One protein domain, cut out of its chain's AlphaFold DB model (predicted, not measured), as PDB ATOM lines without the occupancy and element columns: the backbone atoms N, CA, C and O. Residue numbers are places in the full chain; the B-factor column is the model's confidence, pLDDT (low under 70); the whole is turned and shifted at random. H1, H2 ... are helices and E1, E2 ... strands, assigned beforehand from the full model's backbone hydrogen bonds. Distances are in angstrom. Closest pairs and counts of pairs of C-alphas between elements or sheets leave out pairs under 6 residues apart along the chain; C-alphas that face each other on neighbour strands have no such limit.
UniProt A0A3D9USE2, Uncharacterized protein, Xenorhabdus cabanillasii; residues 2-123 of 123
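Overview. This is residues 2 to 123 of the 123 residues of an uncharacterized protein of Xenorhabdus cabanillasii (UniProt A0A3D9USE2). There is little regular structure: a twisted sheet of four strands with short helix H1 past the end of E1, long loops, and a tail, residues 103 to 123, that sticks out and makes the length. The 122 printed residues hold E1, H1, E2, E3 and E4, 34 residues in all, class mixed. The sheet, E3 E2 E1 E4, is mixed. The whole is loose, radius of gyration of the C-alphas 19.8 A, spanning 76 by 37 by 28 A.

Along the chain. E1, residues 3 to 10, starts at C-alpha 3 (-32.092, 29.633, 24.946) and spans 22.6 A. H1 is 12 to 18, E2 36 to 42, E3 45 to 48. E4, 65 to 72, spans 22.9 A, ending at (-53.739, 32.607, 23.785).

Arrangement. E1 and E4 are parallel at 22 degrees; N 6 and O 67 are 2.8 A apart, within hydrogen-bond range. E2 and E1 are antiparallel at 159 degrees, with N 9 and O 37 at 2.8 A. E2 and E3 form a hairpin, antiparallel at 168 degrees, with N 40 and O 47 at 2.9 A. H1, with every O i to N i+4 pair within range, only just is on the sheet, with 5 pairs of C-alphas within 10 A, and only grazes it.

Size, cuts and confidence. The printed part has no cut. Links H1 to E2 and E3 to E4 are long. In 39 residues, among them 103 to 123, pLDDT is under 70.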
ATOM      1  N   ALA A   2     -27.326  30.620  25.044       81.88
ATOM      2  CA  ALA A   2     -28.538  30.662  25.841       81.88
ATOM      3  C   ALA A   2     -29.751  30.357  24.956       81.88
ATOM      4  O   ALA A   2     -29.755  30.681  23.765       81.88
ATOM      5  N   ASP A   3     -30.778  29.767  25.562       84.56
ATOM      6  CA  ASP A   3     -32.092  29.633  24.946       84.56
ATOM      7  C   ASP A   3     -32.959  30.818  25.370       84.56
ATOM      8  O   ASP A   3     -33.220  31.043  26.554       84.56
ATOM      9  N   ILE A   4     -33.388  31.591  24.381       83.50
ATOM     10  CA  ILE A   4     -34.231  32.768  24.532       83.50
ATOM     11  C   ILE A   4     -35.661  32.358  24.228       83.50
ATOM     12  O   ILE A   4     -35.976  32.027  23.086       83.50
ATOM     13  N   ASN A   5     -36.533  32.388  25.232       84.19
ATOM     14  CA  ASN A   5     -37.918  31.961  25.073       84.19
ATOM     15  C   ASN A   5     -38.840  33.172  24.955       84.19
ATOM     16  O   ASN A   5     -38.880  34.050  25.821       84.19
ATOM     17  N   LEU A   6     -39.598  33.193  23.868       83.94
ATOM     18  CA  LEU A   6     -40.566  34.222  23.543       83.94
ATOM     19  C   LEU A   6     -41.940  33.589  23.388       83.94
ATOM     20  O   LEU A   6     -42.079  32.496  22.837       83.94
ATOM     21  N   SER A   7     -42.966  34.298  23.832       85.25
ATOM     22  CA  SER A   7     -44.355  33.936  23.589       85.25
ATOM     23  C   SER A   7     -45.084  35.104  22.946       85.25
ATOM     24  O   SER A   7     -45.027  36.217  23.452       85.25
ATOM     25  N   ILE A   8     -45.763  34.864  21.830       85.12
ATOM     26  CA  ILE A   8     -46.753  35.788  21.284       85.12
ATOM     27  C   ILE A   8     -48.077  35.405  21.911       85.12
ATOM     28  O   ILE A   8     -48.569  34.309  21.658       85.12
ATOM     29  N   ALA A   9     -48.636  36.284  22.723       84.56
ATOM     30  CA  ALA A   9     -49.941  36.103  23.312       84.56
ATOM     31  C   ALA A   9     -50.970  36.962  22.560       84.56
ATOM     32  O   ALA A   9     -50.712  38.129  22.273       84.56
ATOM     33  N   LEU A  10     -52.114  36.377  22.203       84.19
ATOM     34  CA  LEU A  10     -53.174  37.051  21.443       84.19
ATOM     35  C   LEU A  10     -54.443  37.213  22.283       84.19
ATOM     36  O   LEU A  10     -54.903  36.235  22.876       84.19
ATOM     37  N   ASP A  11     -55.045  38.404  22.287       84.19
ATOM     38  CA  ASP A  11     -56.377  38.630  22.868       84.19
ATOM     39  C   ASP A  11     -57.478  38.185  21.892       84.19
ATOM     40  O   ASP A  11     -58.124  38.987  21.215       84.19
ATOM     41  N   LEU A  12     -57.666  36.867  21.787       83.69
ATOM     42  CA  LEU A  12     -58.586  36.265  20.816       83.69
ATOM     43  C   LEU A  12     -60.042  36.689  21.024       83.69
ATOM     44  O   LEU A  12     -60.768  36.823  20.044       83.69
ATOM     45  N   LYS A  13     -60.451  36.950  22.270       84.25
ATOM     46  CA  LYS A  13     -61.811  37.395  22.589       84.25
ATOM     47  C   LYS A  13     -62.082  38.775  21.998       84.25
ATOM     48  O   LYS A  13     -63.092  38.972  21.331       84.25
ATOM     49  N   SER A  14     -61.177  39.729  22.208       85.75
ATOM     50  CA  SER A  14     -61.343  41.063  21.627       85.75
ATOM     51  C   SER A  14     -61.228  41.034  20.104       85.75
ATOM     52  O   SER A  14     -62.010  41.699  19.426       85.75
ATOM     53  N   ILE A  15     -60.314  40.228  19.550       86.00
ATOM     54  CA  ILE A  15     -60.162  40.078  18.095       86.00
ATOM     55  C   ILE A  15     -61.461  39.535  17.475       86.00
ATOM     56  O   ILE A  15     -61.933  40.104  16.491       86.00
ATOM     57  N   GLU A  16     -62.069  38.494  18.053       85.44
ATOM     58  CA  GLU A  16     -63.316  37.902  17.544       85.44
ATOM     59  C   GLU A  16     -64.456  38.919  17.456       85.44
ATOM     60  O   GLU A  16     -65.186  38.957  16.471       85.44
ATOM     61  N   THR A  17     -64.574  39.804  18.445       84.56
ATOM     62  CA  THR A  17     -65.652  40.806  18.464       84.56
ATOM     63  C   THR A  17     -65.479  41.940  17.449       84.56
ATOM     64  O   THR A  17     -66.440  42.660  17.176       84.56
ATOM     65  N   VAL A  18     -64.268  42.140  16.917       85.38
ATOM     66  CA  VAL A  18     -63.912  43.321  16.109       85.38
ATOM     67  C   VAL A  18     -63.702  42.986  14.636       85.38
ATOM     68  O   VAL A  18     -63.982  43.824  13.776       85.38
ATOM     69  N   TYR A  19     -63.201  41.792  14.327       84.19
ATOM     70  CA  TYR A  19     -62.814  41.416  12.971       84.19
ATOM     71  C   TYR A  19     -63.761  40.379  12.372       84.19
ATOM     72  O   TYR A  19     -64.178  39.436  13.033       84.19
ATOM     73  N   ASN A  20     -64.027  40.512  11.071       79.94
ATOM     74  CA  ASN A  20     -64.588  39.423  10.277       79.94
ATOM     75  C   ASN A  20     -63.437  38.562   9.759       79.94
ATOM     76  O   ASN A  20     -62.544  39.068   9.076       79.94
ATOM     77  N   PHE A  21     -63.458  37.271  10.075       81.31
ATOM     78  CA  PHE A  21     -62.410  36.352   9.648       81.31
ATOM     79  C   PHE A  21     -62.723  35.730   8.293       81.31
ATOM     80  O   PHE A  21     -63.860  35.355   8.008       81.31
ATOM     81  N   SER A  22     -61.682  35.589   7.477       80.81
ATOM     82  CA  SER A  22     -61.716  34.762   6.278       80.81
ATOM     83  C   SER A  22     -61.389  33.320   6.652       80.81
ATOM     84  O   SER A  22     -60.449  33.066   7.404       80.81
ATOM     85  N   GLU A  23     -62.122  32.361   6.091       81.25
ATOM     86  CA  GLU A  23     -61.743  30.943   6.151       81.25
ATOM     87  C   GLU A  23     -60.589  30.619   5.180       81.25
ATOM     88  O   GLU A  23     -60.015  29.529   5.215       81.25
ATOM     89  N   ASN A  24     -60.221  31.561   4.304       82.31
ATOM     90  CA  ASN A  24     -59.131  31.394   3.356       82.31
ATOM     91  C   ASN A  24     -57.796  31.824   3.977       82.31
ATOM     92  O   ASN A  24     -57.544  33.004   4.203       82.31
ATOM     93  N   ILE A  25     -56.892  30.859   4.158       78.06
ATOM     94  CA  ILE A  25     -55.538  31.062   4.699       78.06
ATOM     95  C   ILE A  25     -54.700  32.098   3.927       78.06
ATOM     96  O   ILE A  25     -53.788  32.699   4.491       78.06
ATOM     97  N   ASN A  26     -54.997  32.309   2.642       80.81
ATOM     98  CA  ASN A  26     -54.297  33.278   1.795       80.81
ATOM     99  C   ASN A  26     -54.876  34.698   1.899       80.81
ATOM    100  O   ASN A  26     -54.304  35.624   1.333       80.81
ATOM    101  N   ASP A  27     -55.994  34.858   2.603       82.00
ATOM    102  CA  ASP A  27     -56.707  36.116   2.823       82.00
ATOM    103  C   ASP A  27     -56.822  36.386   4.332       82.00
ATOM    104  O   ASP A  27     -57.894  36.595   4.897       82.00
ATOM    105  N   ALA A  28     -55.684  36.278   5.020       81.12
ATOM    106  CA  ALA A  28     -55.619  36.491   6.455       81.12
ATOM    107  C   ALA A  28     -55.918  37.959   6.800       81.12
ATOM    108  O   ALA A  28     -55.327  38.881   6.233       81.12
ATOM    109  N   ALA A  29     -56.800  38.173   7.778       82.25
ATOM    110  CA  ALA A  29     -57.086  39.504   8.293       82.25
ATOM    111  C   ALA A  29     -55.853  40.101   8.993       82.25
ATOM    112  O   ALA A  29     -55.168  39.429   9.769       82.25
ATOM    113  N   PHE A  30     -55.593  41.387   8.752       84.44
ATOM    114  CA  PHE A  30     -54.565  42.132   9.474       84.44
ATOM    115  C   PHE A  30     -55.087  42.531  10.856       84.44
ATOM    116  O   PHE A  30     -56.067  43.270  10.965       84.44
ATOM    117  N   ILE A  31     -54.418  42.052  11.904       84.19
ATOM    118  CA  ILE A  31     -54.770  42.331  13.299       84.19
ATOM    119  C   ILE A  31     -53.924  43.501  13.818       84.19
ATOM    120  O   ILE A  31     -52.723  43.570  13.563       84.19
ATOM    121  N   ASP A  32     -54.577  44.420  14.527       85.69
ATOM    122  CA  ASP A  32     -53.965  45.576  15.192       85.69
ATOM    123  C   ASP A  32     -53.006  45.117  16.311       85.69
ATOM    124  O   ASP A  32     -53.282  44.157  17.038       85.69
ATOM    125  N   ASP A  33     -51.865  45.796  16.444       85.06
ATOM    126  CA  ASP A  33     -50.793  45.422  17.368       85.06
ATOM    127  C   ASP A  33     -51.199  45.544  18.841       85.06
ATOM    128  O   ASP A  33     -50.608  44.885  19.696       85.06
ATOM    129  N   LYS A  34     -52.258  46.299  19.153       85.31
ATOM    130  CA  LYS A  34     -52.820  46.366  20.511       85.31
ATOM    131  C   LYS A  34     -53.391  45.040  21.024       85.31
ATOM    132  O   LYS A  34     -53.547  44.901  22.231       85.31
ATOM    133  N   TYR A  35     -53.707  44.089  20.138       84.31
ATOM    134  CA  TYR A  35     -54.207  42.755  20.508       84.31
ATOM    135  C   TYR A  35     -53.111  41.682  20.538       84.31
ATOM    136  O   TYR A  35     -53.397  40.502  20.765       84.31
ATOM    137  N   VAL A  36     -51.863  42.074  20.268       84.50
ATOM    138  CA  VAL A  36     -50.709  41.183  20.176       84.50
ATOM    139  C   VAL A  36     -49.708  41.560  21.261       84.50
ATOM    140  O   VAL A  36     -49.184  42.671  21.310       84.50
ATOM    141  N   HIS A  37     -49.396  40.605  22.125       84.50
ATOM    142  CA  HIS A  37     -48.426  40.761  23.198       84.50
ATOM    143  C   HIS A  37     -47.203  39.916  22.874       84.50
ATOM    144  O   HIS A  37     -47.323  38.715  22.649       84.50
ATOM    145  N   VAL A  38     -46.006  40.504  22.874       84.00
ATOM    146  CA  VAL A  38     -44.763  39.721  22.807       84.00
ATOM    147  C   VAL A  38     -44.143  39.672  24.193       84.00
ATOM    148  O   VAL A  38     -43.659  40.679  24.715       84.00
ATOM    149  N   LEU A  39     -44.159  38.478  24.768       82.62
ATOM    150  CA  LEU A  39     -43.658  38.164  26.093       82.62
ATOM    151  C   LEU A  39     -42.259  37.569  25.960       82.62
ATOM    152  O   LEU A  39     -42.079  36.545  25.301       82.62
ATOM    153  N   ALA A  40     -41.266  38.195  26.582       79.38
ATOM    154  CA  ALA A  40     -39.909  37.665  26.642       79.38
ATOM    155  C   ALA A  40     -39.611  37.124  28.043       79.38
ATOM    156  O   ALA A  40     -39.680  37.855  29.035       79.38
ATOM    157  N   LEU A  41     -39.248  35.843  28.103       68.44
ATOM    158  CA  LEU A  41     -38.883  35.112  29.314       68.44
ATOM    159  C   LEU A  41     -37.371  34.860  29.299       68.44
ATOM    160  O   LEU A  41     -36.916  33.722  29.202       68.44
ATOM    161  N   ASN A  42     -36.581  35.935  29.348       64.81
ATOM    162  CA  ASN A  42     -35.121  35.842  29.368       64.81
ATOM    163  C   ASN A  42     -34.580  36.276  30.731       64.81
ATOM    164  O   ASN A  42     -34.532  37.466  31.040       64.81
ATOM    165  N   GLY A  43     -34.120  35.314  31.533       60.47
ATOM    166  CA  GLY A  43     -33.499  35.589  32.830       60.47
ATOM    167  C   GLY A  43     -34.485  36.095  33.893       60.47
ATOM    168  O   GLY A  43     -35.608  35.612  33.987       60.47
ATOM    169  N   ALA A  44     -34.045  37.039  34.734       52.12
ATOM    170  CA  ALA A  44     -34.739  37.428  35.969       52.12
ATOM    171  C   ALA A  44     -35.933  38.390  35.792       52.12
ATOM    172  O   ALA A  44     -36.643  38.644  36.763       52.12
ATOM    173  N   SER A  45     -36.165  38.944  34.597       64.31
ATOM    174  CA  SER A  45     -37.224  39.938  34.380       64.31
ATOM    175  C   SER A  45     -38.120  39.571  33.204       64.31
ATOM    176  O   SER A  45     -37.678  39.569  32.054       64.31
ATOM    177  N   PHE A  46     -39.393  39.323  33.503       71.44
ATOM    178  CA  PHE A  46     -40.464  39.252  32.516       71.44
ATOM    179  C   PHE A  46     -40.619  40.606  31.816       71.44
ATOM    180  O   PHE A  46     -40.673  41.646  32.477       71.44
ATOM    181  N   LYS A  47     -40.698  40.594  30.484       76.25
ATOM    182  CA  LYS A  47     -40.969  41.794  29.689       76.25
ATOM    183  C   LYS A  47     -42.162  41.557  28.777       76.25
ATOM    184  O   LYS A  47     -42.117  40.665  27.932       76.25
ATOM    185  N   ASP A  48     -43.170  42.409  28.919       77.69
ATOM    186  CA  ASP A  48     -44.328  42.491  28.035       77.69
ATOM    187  C   ASP A  48     -44.162  43.689  27.089       77.69
ATOM    188  O   ASP A  48     -43.873  44.803  27.530       77.69
ATOM    189  N   SER A  49     -44.279  43.447  25.783       75.62
ATOM    190  CA  SER A  49     -44.225  44.478  24.737       75.62
ATOM    191  C   SER A  49     -45.595  44.692  24.074       75.62
ATOM    192  O   SER A  49     -45.682  44.728  22.850       75.62
ATOM    193  N   THR A  50     -46.660  44.796  24.875       69.75
ATOM    194  CA  THR A  50     -48.039  45.069  24.424       69.75
ATOM    195  C   THR A  50     -48.145  46.368  23.622       69.75
ATOM    196  O   THR A  50     -47.567  47.380  24.024       69.75
ATOM    197  N   GLY A  51     -48.934  46.373  22.540       62.50
ATOM    198  CA  GLY A  51     -49.237  47.598  21.784       62.50
ATOM    199  C   GLY A  51     -48.016  48.205  21.096       62.50
ATOM    200  O   GLY A  51     -47.958  49.409  20.855       62.50
ATOM    201  N   VAL A  52     -47.003  47.373  20.840       64.12
ATOM    202  CA  VAL A  52     -45.821  47.744  20.077       64.12
ATOM    203  C   VAL A  52     -45.694  46.771  18.915       64.12
ATOM    204  O   VAL A  52     -45.325  45.616  19.107       64.12
ATOM    205  N   ALA A  53     -45.886  47.264  17.690       60.16
ATOM    206  CA  ALA A  53     -45.700  46.501  16.452       60.16
ATOM    207  C   ALA A  53     -44.341  45.777  16.334       60.16
ATOM    208  O   ALA A  53     -44.187  44.865  15.527       60.16
ATOM    209  N   ASN A  54     -43.331  46.190  17.112       68.25
ATOM    210  CA  ASN A  54     -41.984  45.631  17.085       68.25
ATOM    211  C   ASN A  54     -41.451  45.353  18.497       68.25
ATOM    212  O   ASN A  54     -41.019  46.268  19.204       68.25
ATOM    213  N   ALA A  55     -41.365  44.079  18.873       72.94
ATOM    214  CA  ALA A  55     -40.620  43.667  20.055       72.94
ATOM    215  C   ALA A  55     -39.112  43.651  19.766       72.94
ATOM    216  O   ALA A  55     -38.652  43.083  18.774       72.94
ATOM    217  N   LYS A  56     -38.320  44.269  20.649       77.56
ATOM    218  CA  LYS A  56     -36.852  44.261  20.574       77.56
ATOM    219  C   LYS A  56     -36.271  43.437  21.711       77.56
ATOM    220  O   LYS A  56     -36.515  43.732  22.886       77.56
ATOM    221  N   ILE A  57     -35.464  42.449  21.340       74.38
ATOM    222  CA  ILE A  57     -34.725  41.592  22.264       74.38
ATOM    223  C   ILE A  57     -33.281  42.069  22.256       74.38
ATOM    224  O   ILE A  57     -32.623  42.088  21.217       74.38
ATOM    225  N   TYR A  58     -32.813  42.497  23.419       75.38
ATOM    226  CA  TYR A  58     -31.459  42.998  23.603       75.38
ATOM    227  C   TYR A  58     -30.572  41.914  24.211       75.38
ATOM    228  O   TYR A  58     -31.064  40.994  24.861       75.38
ATOM    229  N   GLY A  59     -29.260  42.045  24.014       76.25
ATOM    230  CA  GLY A  59     -28.270  41.169  24.645       76.25
ATOM    231  C   GLY A  59     -28.090  39.798  23.988       76.25
ATOM    232  O   GLY A  59     -27.291  39.017  24.494       76.25
ATOM    233  N   VAL A  60     -28.765  39.528  22.866       79.88
ATOM    234  CA  VAL A  60     -28.600  38.289  22.084       79.88
ATOM    235  C   VAL A  60     -27.180  38.207  21.530       79.88
ATOM    236  O   VAL A  60     -26.717  39.145  20.876       79.88
ATOM    237  N   GLN A  61     -26.495  37.097  21.788       84.38
ATOM    238  CA  GLN A  61     -25.158  36.826  21.270       84.38
ATOM    239  C   GLN A  61     -25.225  35.923  20.030       84.38
ATOM    240  O   GLN A  61     -26.184  35.164  19.859       84.38
ATOM    241  N   PRO A  62     -24.206  35.956  19.149       83.56
ATOM    242  CA  PRO A  62     -24.078  34.951  18.101       83.56
ATOM    243  C   PRO A  62     -24.158  33.534  18.690       83.56
ATOM    244  O   PRO A  62     -23.534  33.260  19.712       83.56
ATOM    245  N   GLN A  63     -24.875  32.640  18.000       84.75
ATOM    246  CA  GLN A  63     -25.161  31.249  18.399       84.75
ATOM    247  C   GLN A  63     -26.222  31.054  19.494       84.75
ATOM    248  O   GLN A  63     -26.512  29.905  19.812       84.75
ATOM    249  N   ASP A  64     -26.818  32.107  20.059       84.75
ATOM    250  CA  ASP A  64     -27.993  31.927  20.921       84.75
ATOM    251  C   ASP A  64     -29.198  31.424  20.113       84.75
ATOM    252  O   ASP A  64     -29.389  31.797  18.950       84.75
ATOM    253  N   ASN A  65     -30.031  30.595  20.743       85.44
ATOM    254  CA  ASN A  65     -31.258  30.095  20.133       85.44
ATOM    255  C   ASN A  65     -32.429  30.971  20.556       85.44
ATOM    256  O   ASN A  65     -32.580  31.283  21.735       85.44
ATOM    257  N   VAL A  66     -33.295  31.323  19.610       83.19
ATOM    258  CA  VAL A  66     -34.545  32.032  19.893       83.19
ATOM    259  C   VAL A  66     -35.711  31.094  19.613       83.19
ATOM    260  O   VAL A  66     -35.956  30.722  18.467       83.19
ATOM    261  N   ASN A  67     -36.439  30.740  20.666       85.12
ATOM    262  CA  ASN A  67     -37.635  29.914  20.618       85.12
ATOM    263  C   ASN A  67     -38.864  30.818  20.697       85.12
ATOM    264  O   ASN A  67     -39.026  31.572  21.655       85.12
ATOM    265  N   LEU A  68     -39.738  30.729  19.699       82.69
ATOM    266  CA  LEU A  68     -40.973  31.499  19.631       82.69
ATOM    267  C   LEU A  68     -42.168  30.558  19.746       82.69
ATOM    268  O   LEU A  68     -42.304  29.629  18.952       82.69
ATOM    269  N   THR A  69     -43.042  30.824  20.708       83.12
ATOM    270  CA  THR A  69     -44.312  30.108  20.887       83.12
ATOM    271  C   THR A  69     -45.469  31.074  20.679       83.12
ATOM    272  O   THR A  69     -45.349  32.250  21.004       83.12
ATOM    273  N   VAL A  70     -46.593  30.602  20.146       80.19
ATOM    274  CA  VAL A  70     -47.843  31.372  20.132       80.19
ATOM    275  C   VAL A  70     -48.774  30.791  21.182       80.19
ATOM    276  O   VAL A  70     -48.970  29.578  21.240       80.19
ATOM    277  N   VAL A  71     -49.310  31.659  22.028       75.56
ATOM    278  CA  VAL A  71     -50.219  31.326  23.120       75.56
ATOM    279  C   VAL A  71     -51.462  32.211  23.024       75.56
ATOM    280  O   VAL A  71     -51.437  33.304  22.461       75.56
ATOM    281  N   ASN A  72     -52.582  31.743  23.559       70.62
ATOM    282  CA  ASN A  72     -53.739  32.607  23.785       70.62
ATOM    283  C   ASN A  72     -53.463  33.442  25.054       70.62
ATOM    284  O   ASN A  72     -53.045  32.875  26.062       70.62
ATOM    285  N   TYR A  73     -53.636  34.768  24.989       63.28
ATOM    286  CA  TYR A  73     -53.379  35.677  26.118       63.28
ATOM    287  C   TYR A  73     -54.526  35.730  27.127       63.28
ATOM    288  O   TYR A  73     -54.323  36.128  28.270       63.28
ATOM    289  N   SER A  74     -55.738  35.342  26.743       52.28
ATOM    290  CA  SER A  74     -56.870  35.515  27.646       52.28
ATOM    291  C   SER A  74     -56.882  34.444  28.735       52.28
ATOM    292  O   SER A  74     -56.807  33.247  28.466       52.28
ATOM    293  N   GLU A  75     -56.973  34.905  29.977       49.47
ATOM    294  CA  GLU A  75     -57.361  34.166  31.174       49.47
ATOM    295  C   GLU A  75     -58.331  33.001  30.855       49.47
ATOM    296  O   GLU A  75     -59.533  33.195  30.722       49.47
ATOM    297  N   TYR A  76     -57.792  31.788  30.686       49.41
ATOM    298  CA  TYR A  76     -58.481  30.489  30.670       49.41
ATOM    299  C   TYR A  76     -59.867  30.395  29.987       49.41
ATOM    300  O   TYR A  76     -60.721  29.659  30.483       49.41
ATOM    301  N   ASN A  77     -60.113  31.030  28.831       51.91
ATOM    302  CA  ASN A  77     -61.217  30.571  27.978       51.91
ATOM    303  C   ASN A  77     -60.708  29.492  27.008       51.91
ATOM    304  O   ASN A  77     -60.023  29.786  26.028       51.91
ATOM    305  N   SER A  78     -61.040  28.231  27.296       59.16
ATOM    306  CA  SER A  78     -60.664  27.064  26.488       59.16
ATOM    307  C   SER A  78     -61.310  27.020  25.100       59.16
ATOM    308  O   SER A  78     -60.965  26.148  24.306       59.16
ATOM    309  N   GLU A  79     -62.258  27.912  24.809       70.06
ATOM    310  CA  GLU A  79     -62.994  27.941  23.540       70.06
ATOM    311  C   GLU A  79     -62.135  28.404  22.359       70.06
ATOM    312  O   GLU A  79     -62.372  27.980  21.228       70.06
ATOM    313  N   PHE A  80     -61.098  29.214  22.605       74.25
ATOM    314  CA  PHE A  80     -60.268  29.784  21.544       74.25
ATOM    315  C   PHE A  80     -58.817  29.318  21.622       74.25
ATOM    316  O   PHE A  80     -58.196  29.259  22.686       74.25
ATOM    317  N   SER A  81     -58.249  29.013  20.457       77.38
ATOM    318  CA  SER A  81     -56.857  28.600  20.292       77.38
ATOM    319  C   SER A  81     -56.235  29.321  19.104       77.38
ATOM    320  O   SER A  81     -56.892  29.538  18.091       77.38
ATOM    321  N   ALA A  82     -54.951  29.656  19.221       79.50
ATOM    322  CA  ALA A  82     -54.168  30.239  18.141       79.50
ATOM    323  C   ALA A  82     -53.031  29.300  17.747       79.50
ATOM    324  O   ALA A  82     -52.380  28.703  18.605       79.50
ATOM    325  N   ILE A  83     -52.786  29.188  16.444       80.06
ATOM    326  CA  ILE A  83     -51.709  28.373  15.883       80.06
ATOM    327  C   ILE A  83     -50.950  29.224  14.869       80.06
ATOM    328  O   ILE A  83     -51.548  29.820  13.973       80.06
ATOM    329  N   LEU A  84     -49.623  29.260  14.992       81.19
ATOM    330  CA  LEU A  84     -48.764  29.870  13.983       81.19
ATOM    331  C   LEU A  84     -48.605  28.922  12.794       81.19
ATOM    332  O   LEU A  84     -47.954  27.887  12.902       81.19
ATOM    333  N   ILE A  85     -49.188  29.300  11.663       78.50
ATOM    334  CA  ILE A  85     -49.170  28.511  10.421       78.50
ATOM    335  C   ILE A  85     -48.068  28.940   9.448       78.50
ATOM    336  O   ILE A  85     -47.563  28.121   8.686       78.50
ATOM    337  N   ASN A  86     -47.695  30.219   9.460       78.94
ATOM    338  CA  ASN A  86     -46.706  30.785   8.555       78.94
ATOM    339  C   ASN A  86     -46.025  31.996   9.202       78.94
ATOM    340  O   ASN A  86     -46.603  32.651  10.069       78.94
ATOM    341  N   TYR A  87     -44.812  32.306   8.759       80.25
ATOM    342  CA  TYR A  87     -44.096  33.521   9.118       80.25
ATOM    343  C   TYR A  87     -43.372  34.073   7.884       80.25
ATOM    344  O   TYR A  87     -42.886  33.321   7.041       80.25
ATOM    345  N   THR A  88     -43.246  35.397   7.805       79.50
ATOM    346  CA  THR A  88     -42.523  36.071   6.720       79.50
ATOM    347  C   THR A  88     -41.370  36.872   7.299       79.50
ATOM    348  O   THR A  88     -41.562  37.714   8.176       79.50
ATOM    349  N   VAL A  89     -40.156  36.643   6.795       80.62
ATOM    350  CA  VAL A  89     -38.986  37.445   7.171       80.62
ATOM    351  C   VAL A  89     -38.946  38.696   6.303       80.62
ATOM    352  O   VAL A  89     -38.595  38.631   5.130       80.62
ATOM    353  N   VAL A  90     -39.301  39.844   6.883       77.75
ATOM    354  CA  VAL A  90     -39.330  41.132   6.163       77.75
ATOM    355  C   VAL A  90     -37.916  41.661   5.891       77.75
ATOM    356  O   VAL A  90     -37.660  42.266   4.853       77.75
ATOM    357  N   LYS A  91     -36.971  41.422   6.810       78.94
ATOM    358  CA  LYS A  91     -35.557  41.786   6.659       78.94
ATOM    359  C   LYS A  91     -34.693  40.868   7.518       78.94
ATOM    360  O   LYS A  91     -34.955  40.732   8.709       78.94
ATOM    361  N   SER A  92     -33.658  40.272   6.927       75.00
ATOM    362  CA  SER A  92     -32.667  39.470   7.650       75.00
ATOM    363  C   SER A  92     -31.264  40.020   7.437       75.00
ATOM    364  O   SER A  92     -30.938  40.501   6.351       75.00
ATOM    365  N   ASN A  93     -30.434  39.906   8.469       75.50
ATOM    366  CA  ASN A  93     -28.988  40.042   8.354       75.50
ATOM    367  C   ASN A  93     -28.380  38.633   8.335       75.50
ATOM    368  O   ASN A  93     -28.927  37.721   8.950       75.50
ATOM    369  N   SER A  94     -27.220  38.454   7.699       69.19
ATOM    370  CA  SER A  94     -26.528  37.151   7.603       69.19
ATOM    371  C   SER A  94     -26.229  36.487   8.957       69.19
ATOM    372  O   SER A  94     -25.964  35.290   9.010       69.19
ATOM    373  N   SER A  95     -26.289  37.249  10.050       67.44
ATOM    374  CA  SER A  95     -26.095  36.787  11.425       67.44
ATOM    375  C   SER A  95     -27.316  36.099  12.054       67.44
ATOM    376  O   SER A  95     -27.199  35.612  13.174       67.44
ATOM    377  N   VAL A  96     -28.474  36.064  11.381       73.75
ATOM    378  CA  VAL A  96     -29.695  35.399  11.871       73.75
ATOM    379  C   VAL A  96     -30.066  34.271  10.915       73.75
ATOM    380  O   VAL A  96     -30.361  34.503   9.741       73.75
ATOM    381  N   SER A  97     -30.053  33.035  11.414       76.50
ATOM    382  CA  SER A  97     -30.513  31.881  10.642       76.50
ATOM    383  C   SER A  97     -32.006  31.989  10.336       76.50
ATOM    384  O   SER A  97     -32.774  32.495  11.154       76.50
ATOM    385  N   ALA A  98     -32.431  31.456   9.187       77.19
ATOM    386  CA  ALA A  98     -33.850  31.360   8.862       77.19
ATOM    387  C   ALA A  98     -34.610  30.607   9.978       77.19
ATOM    388  O   ALA A  98     -34.125  29.558  10.424       77.19
ATOM    389  N   PRO A  99     -35.773  31.109  10.436       77.19
ATOM    390  CA  PRO A  99     -36.559  30.425  11.455       77.19
ATOM    391  C   PRO A  99     -36.983  29.024  10.994       77.19
ATOM    392  O   PRO A  99     -37.152  28.746   9.806       77.19
ATOM    393  N   LYS A 100     -37.179  28.108  11.939       77.69
ATOM    394  CA  LYS A 100     -37.691  26.764  11.652       77.69
ATOM    395  C   LYS A 100     -38.918  26.526  12.512       77.69
ATOM    396  O   LYS A 100     -38.856  26.713  13.723       77.69
ATOM    397  N   ILE A 101     -40.021  26.118  11.888       70.19
ATOM    398  CA  ILE A 101     -41.208  25.686  12.626       70.19
ATOM    399  C   ILE A 101     -40.914  24.291  13.170       70.19
ATOM    400  O   ILE A 101     -40.666  23.360  12.403       70.19
ATOM    401  N   VAL A 102     -40.919  24.161  14.494       70.69
ATOM    402  CA  VAL A 102     -40.784  22.876  15.181       70.69
ATOM    403  C   VAL A 102     -42.169  22.461  15.660       70.69
ATOM    404  O   VAL A 102     -42.749  23.094  16.538       70.69
ATOM    405  N   LEU A 103     -42.712  21.403  15.062       62.84
ATOM    406  CA  LEU A 103     -43.966  20.792  15.493       62.84
ATOM    407  C   LEU A 103     -43.659  19.772  16.592       62.84
ATOM    408  O   LEU A 103     -43.206  18.666  16.308       62.84
ATOM    409  N   ASN A 104     -43.914  20.144  17.846       60.50
ATOM    410  CA  ASN A 104     -43.910  19.196  18.955       60.50
ATOM    411  C   ASN A 104     -45.316  18.616  19.121       60.50
ATOM    412  O   ASN A 104     -46.210  19.262  19.668       60.50
ATOM    413  N   THR A 105     -45.519  17.386  18.657       53.22
ATOM    414  CA  THR A 105     -46.757  16.653  18.926       53.22
ATOM    415  C   THR A 105     -46.726  16.164  20.371       53.22
ATOM    416  O   THR A 105     -46.036  15.199  20.694       53.22
ATOM    417  N   VAL A 106     -47.465  16.822  21.262       51.97
ATOM    418  CA  VAL A 106     -47.683  16.299  22.615       51.97
ATOM    419  C   VAL A 106     -48.780  15.249  22.528       51.97
ATOM    420  O   VAL A 106     -49.930  15.562  22.217       51.97
ATOM    421  N   GLN A 107     -48.439  13.988  22.796       44.94
ATOM    422  CA  GLN A 107     -49.455  12.960  22.981       44.94
ATOM    423  C   GLN A 107     -50.264  13.338  24.222       44.94
ATOM    424  O   GLN A 107     -49.729  13.357  25.332       44.94
ATOM    425  N   ARG A 108     -51.545  13.687  24.038       42.03
ATOM    426  CA  ARG A 108     -52.434  13.944  25.175       42.03
ATOM    427  C   ARG A 108     -52.406  12.706  26.079       42.03
ATOM    428  O   ARG A 108     -52.587  11.603  25.552       42.03
ATOM    429  N   PRO A 109     -52.176  12.846  27.397       49.19
ATOM    430  CA  PRO A 109     -52.363  11.720  28.295       49.19
ATOM    431  C   PRO A 109     -53.787  11.206  28.090       49.19
ATOM    432  O   PRO A 109     -54.733  11.992  28.021       49.19
ATOM    433  N   TYR A 110     -53.920   9.894  27.905       43.72
ATOM    434  CA  TYR A 110     -55.210   9.247  27.720       43.72
ATOM    435  C   TYR A 110     -56.032   9.478  28.992       43.72
ATOM    436  O   TYR A 110     -55.823   8.806  30.002       43.72
ATOM    437  N   ILE A 111     -56.935  10.460  28.976       48.03
ATOM    438  CA  ILE A 111     -57.961  10.575  30.006       48.03
ATOM    439  C   ILE A 111     -58.945   9.461  29.674       48.03
ATOM    440  O   ILE A 111     -59.806   9.617  28.812       48.03
ATOM    441  N   SER A 112     -58.754   8.288  30.280       42.94
ATOM    442  CA  SER A 112     -59.768   7.247  30.204       42.94
ATOM    443  C   SER A 112     -61.008   7.798  30.899       42.94
ATOM    444  O   SER A 112     -61.038   7.893  32.127       42.94
ATOM    445  N   ASP A 113     -62.027   8.147  30.128       45.22
ATOM    446  CA  ASP A 113     -63.334   8.583  30.619       45.22
ATOM    447  C   ASP A 113     -64.148   7.383  31.156       45.22
ATOM    448  O   ASP A 113     -65.337   7.207  30.915       45.22
ATOM    449  N   SER A 114     -63.479   6.479  31.878       44.59
ATOM    450  CA  SER A 114     -64.060   5.243  32.410       44.59
ATOM    451  C   SER A 114     -64.820   5.450  33.725       44.59
ATOM    452  O   SER A 114     -65.306   4.484  34.312       44.59
ATOM    453  N   LYS A 115     -64.994   6.696  34.179       43.91
ATOM    454  CA  LYS A 115     -65.893   7.035  35.289       43.91
ATOM    455  C   LYS A 115     -67.054   7.874  34.790       43.91
ATOM    456  O   LYS A 115     -67.194   9.046  35.112       43.91
ATOM    457  N   ASN A 116     -67.925   7.191  34.061       41.47
ATOM    458  CA  ASN A 116     -69.344   7.482  34.045       41.47
ATOM    459  C   ASN A 116     -69.821   7.534  35.517       41.47
ATOM    460  O   ASN A 116     -69.996   6.497  36.157       41.47
ATOM    461  N   THR A 117     -69.912   8.732  36.099       44.56
ATOM    462  CA  THR A 117     -70.424   8.969  37.463       44.56
ATOM    463  C   THR A 117     -71.948   8.958  37.534       44.56
ATOM    464  O   THR A 117     -72.508   9.294  38.574       44.56
ATOM    465  N   ASP A 118     -72.627   8.461  36.501       42.88
ATOM    466  CA  ASP A 118     -74.040   8.094  36.573       42.88
ATOM    467  C   ASP A 118     -74.183   6.710  37.220       42.88
ATOM    468  O   ASP A 118     -74.672   5.733  36.648       42.88
ATOM    469  N   GLY A 119     -73.721   6.633  38.471       40.19
ATOM    470  CA  GLY A 119     -74.008   5.548  39.391       40.19
ATOM    471  C   GLY A 119     -75.495   5.548  39.723       40.19
ATOM    472  O   GLY A 119     -75.919   6.052  40.760       40.19
ATOM    473  N   LYS A 120     -76.295   4.963  38.832       39.19
ATOM    474  CA  LYS A 120     -77.663   4.537  39.111       39.19
ATOM    475  C   LYS A 120     -77.589   3.529  40.265       39.19
ATOM    476  O   LYS A 120     -77.244   2.370  40.056       39.19
ATOM    477  N   LEU A 121     -77.858   3.981  41.491       41.44
ATOM    478  CA  LEU A 121     -78.058   3.100  42.642       41.44
ATOM    479  C   LEU A 121     -79.300   2.248  42.361       41.44
ATOM    480  O   LEU A 121     -80.432   2.706  42.512       41.44
ATOM    481  N   ILE A 122     -79.084   1.019  41.900       41.22
ATOM    482  CA  ILE A 122     -80.121  -0.009  41.832       41.22
ATOM    483  C   ILE A 122     -80.253  -0.581  43.250       41.22
ATOM    484  O   ILE A 122     -79.268  -1.062  43.811       41.22
ATOM    485  N   ARG A 123     -81.450  -0.448  43.837       41.69
ATOM    486  CA  ARG A 123     -81.894  -1.248  44.987       41.69
ATOM    487  C   ARG A 123     -82.274  -2.646  44.525       41.69
ATOM    488  O   ARG A 123     -82.869  -2.731  43.427       41.69
TER     489      ARG A 123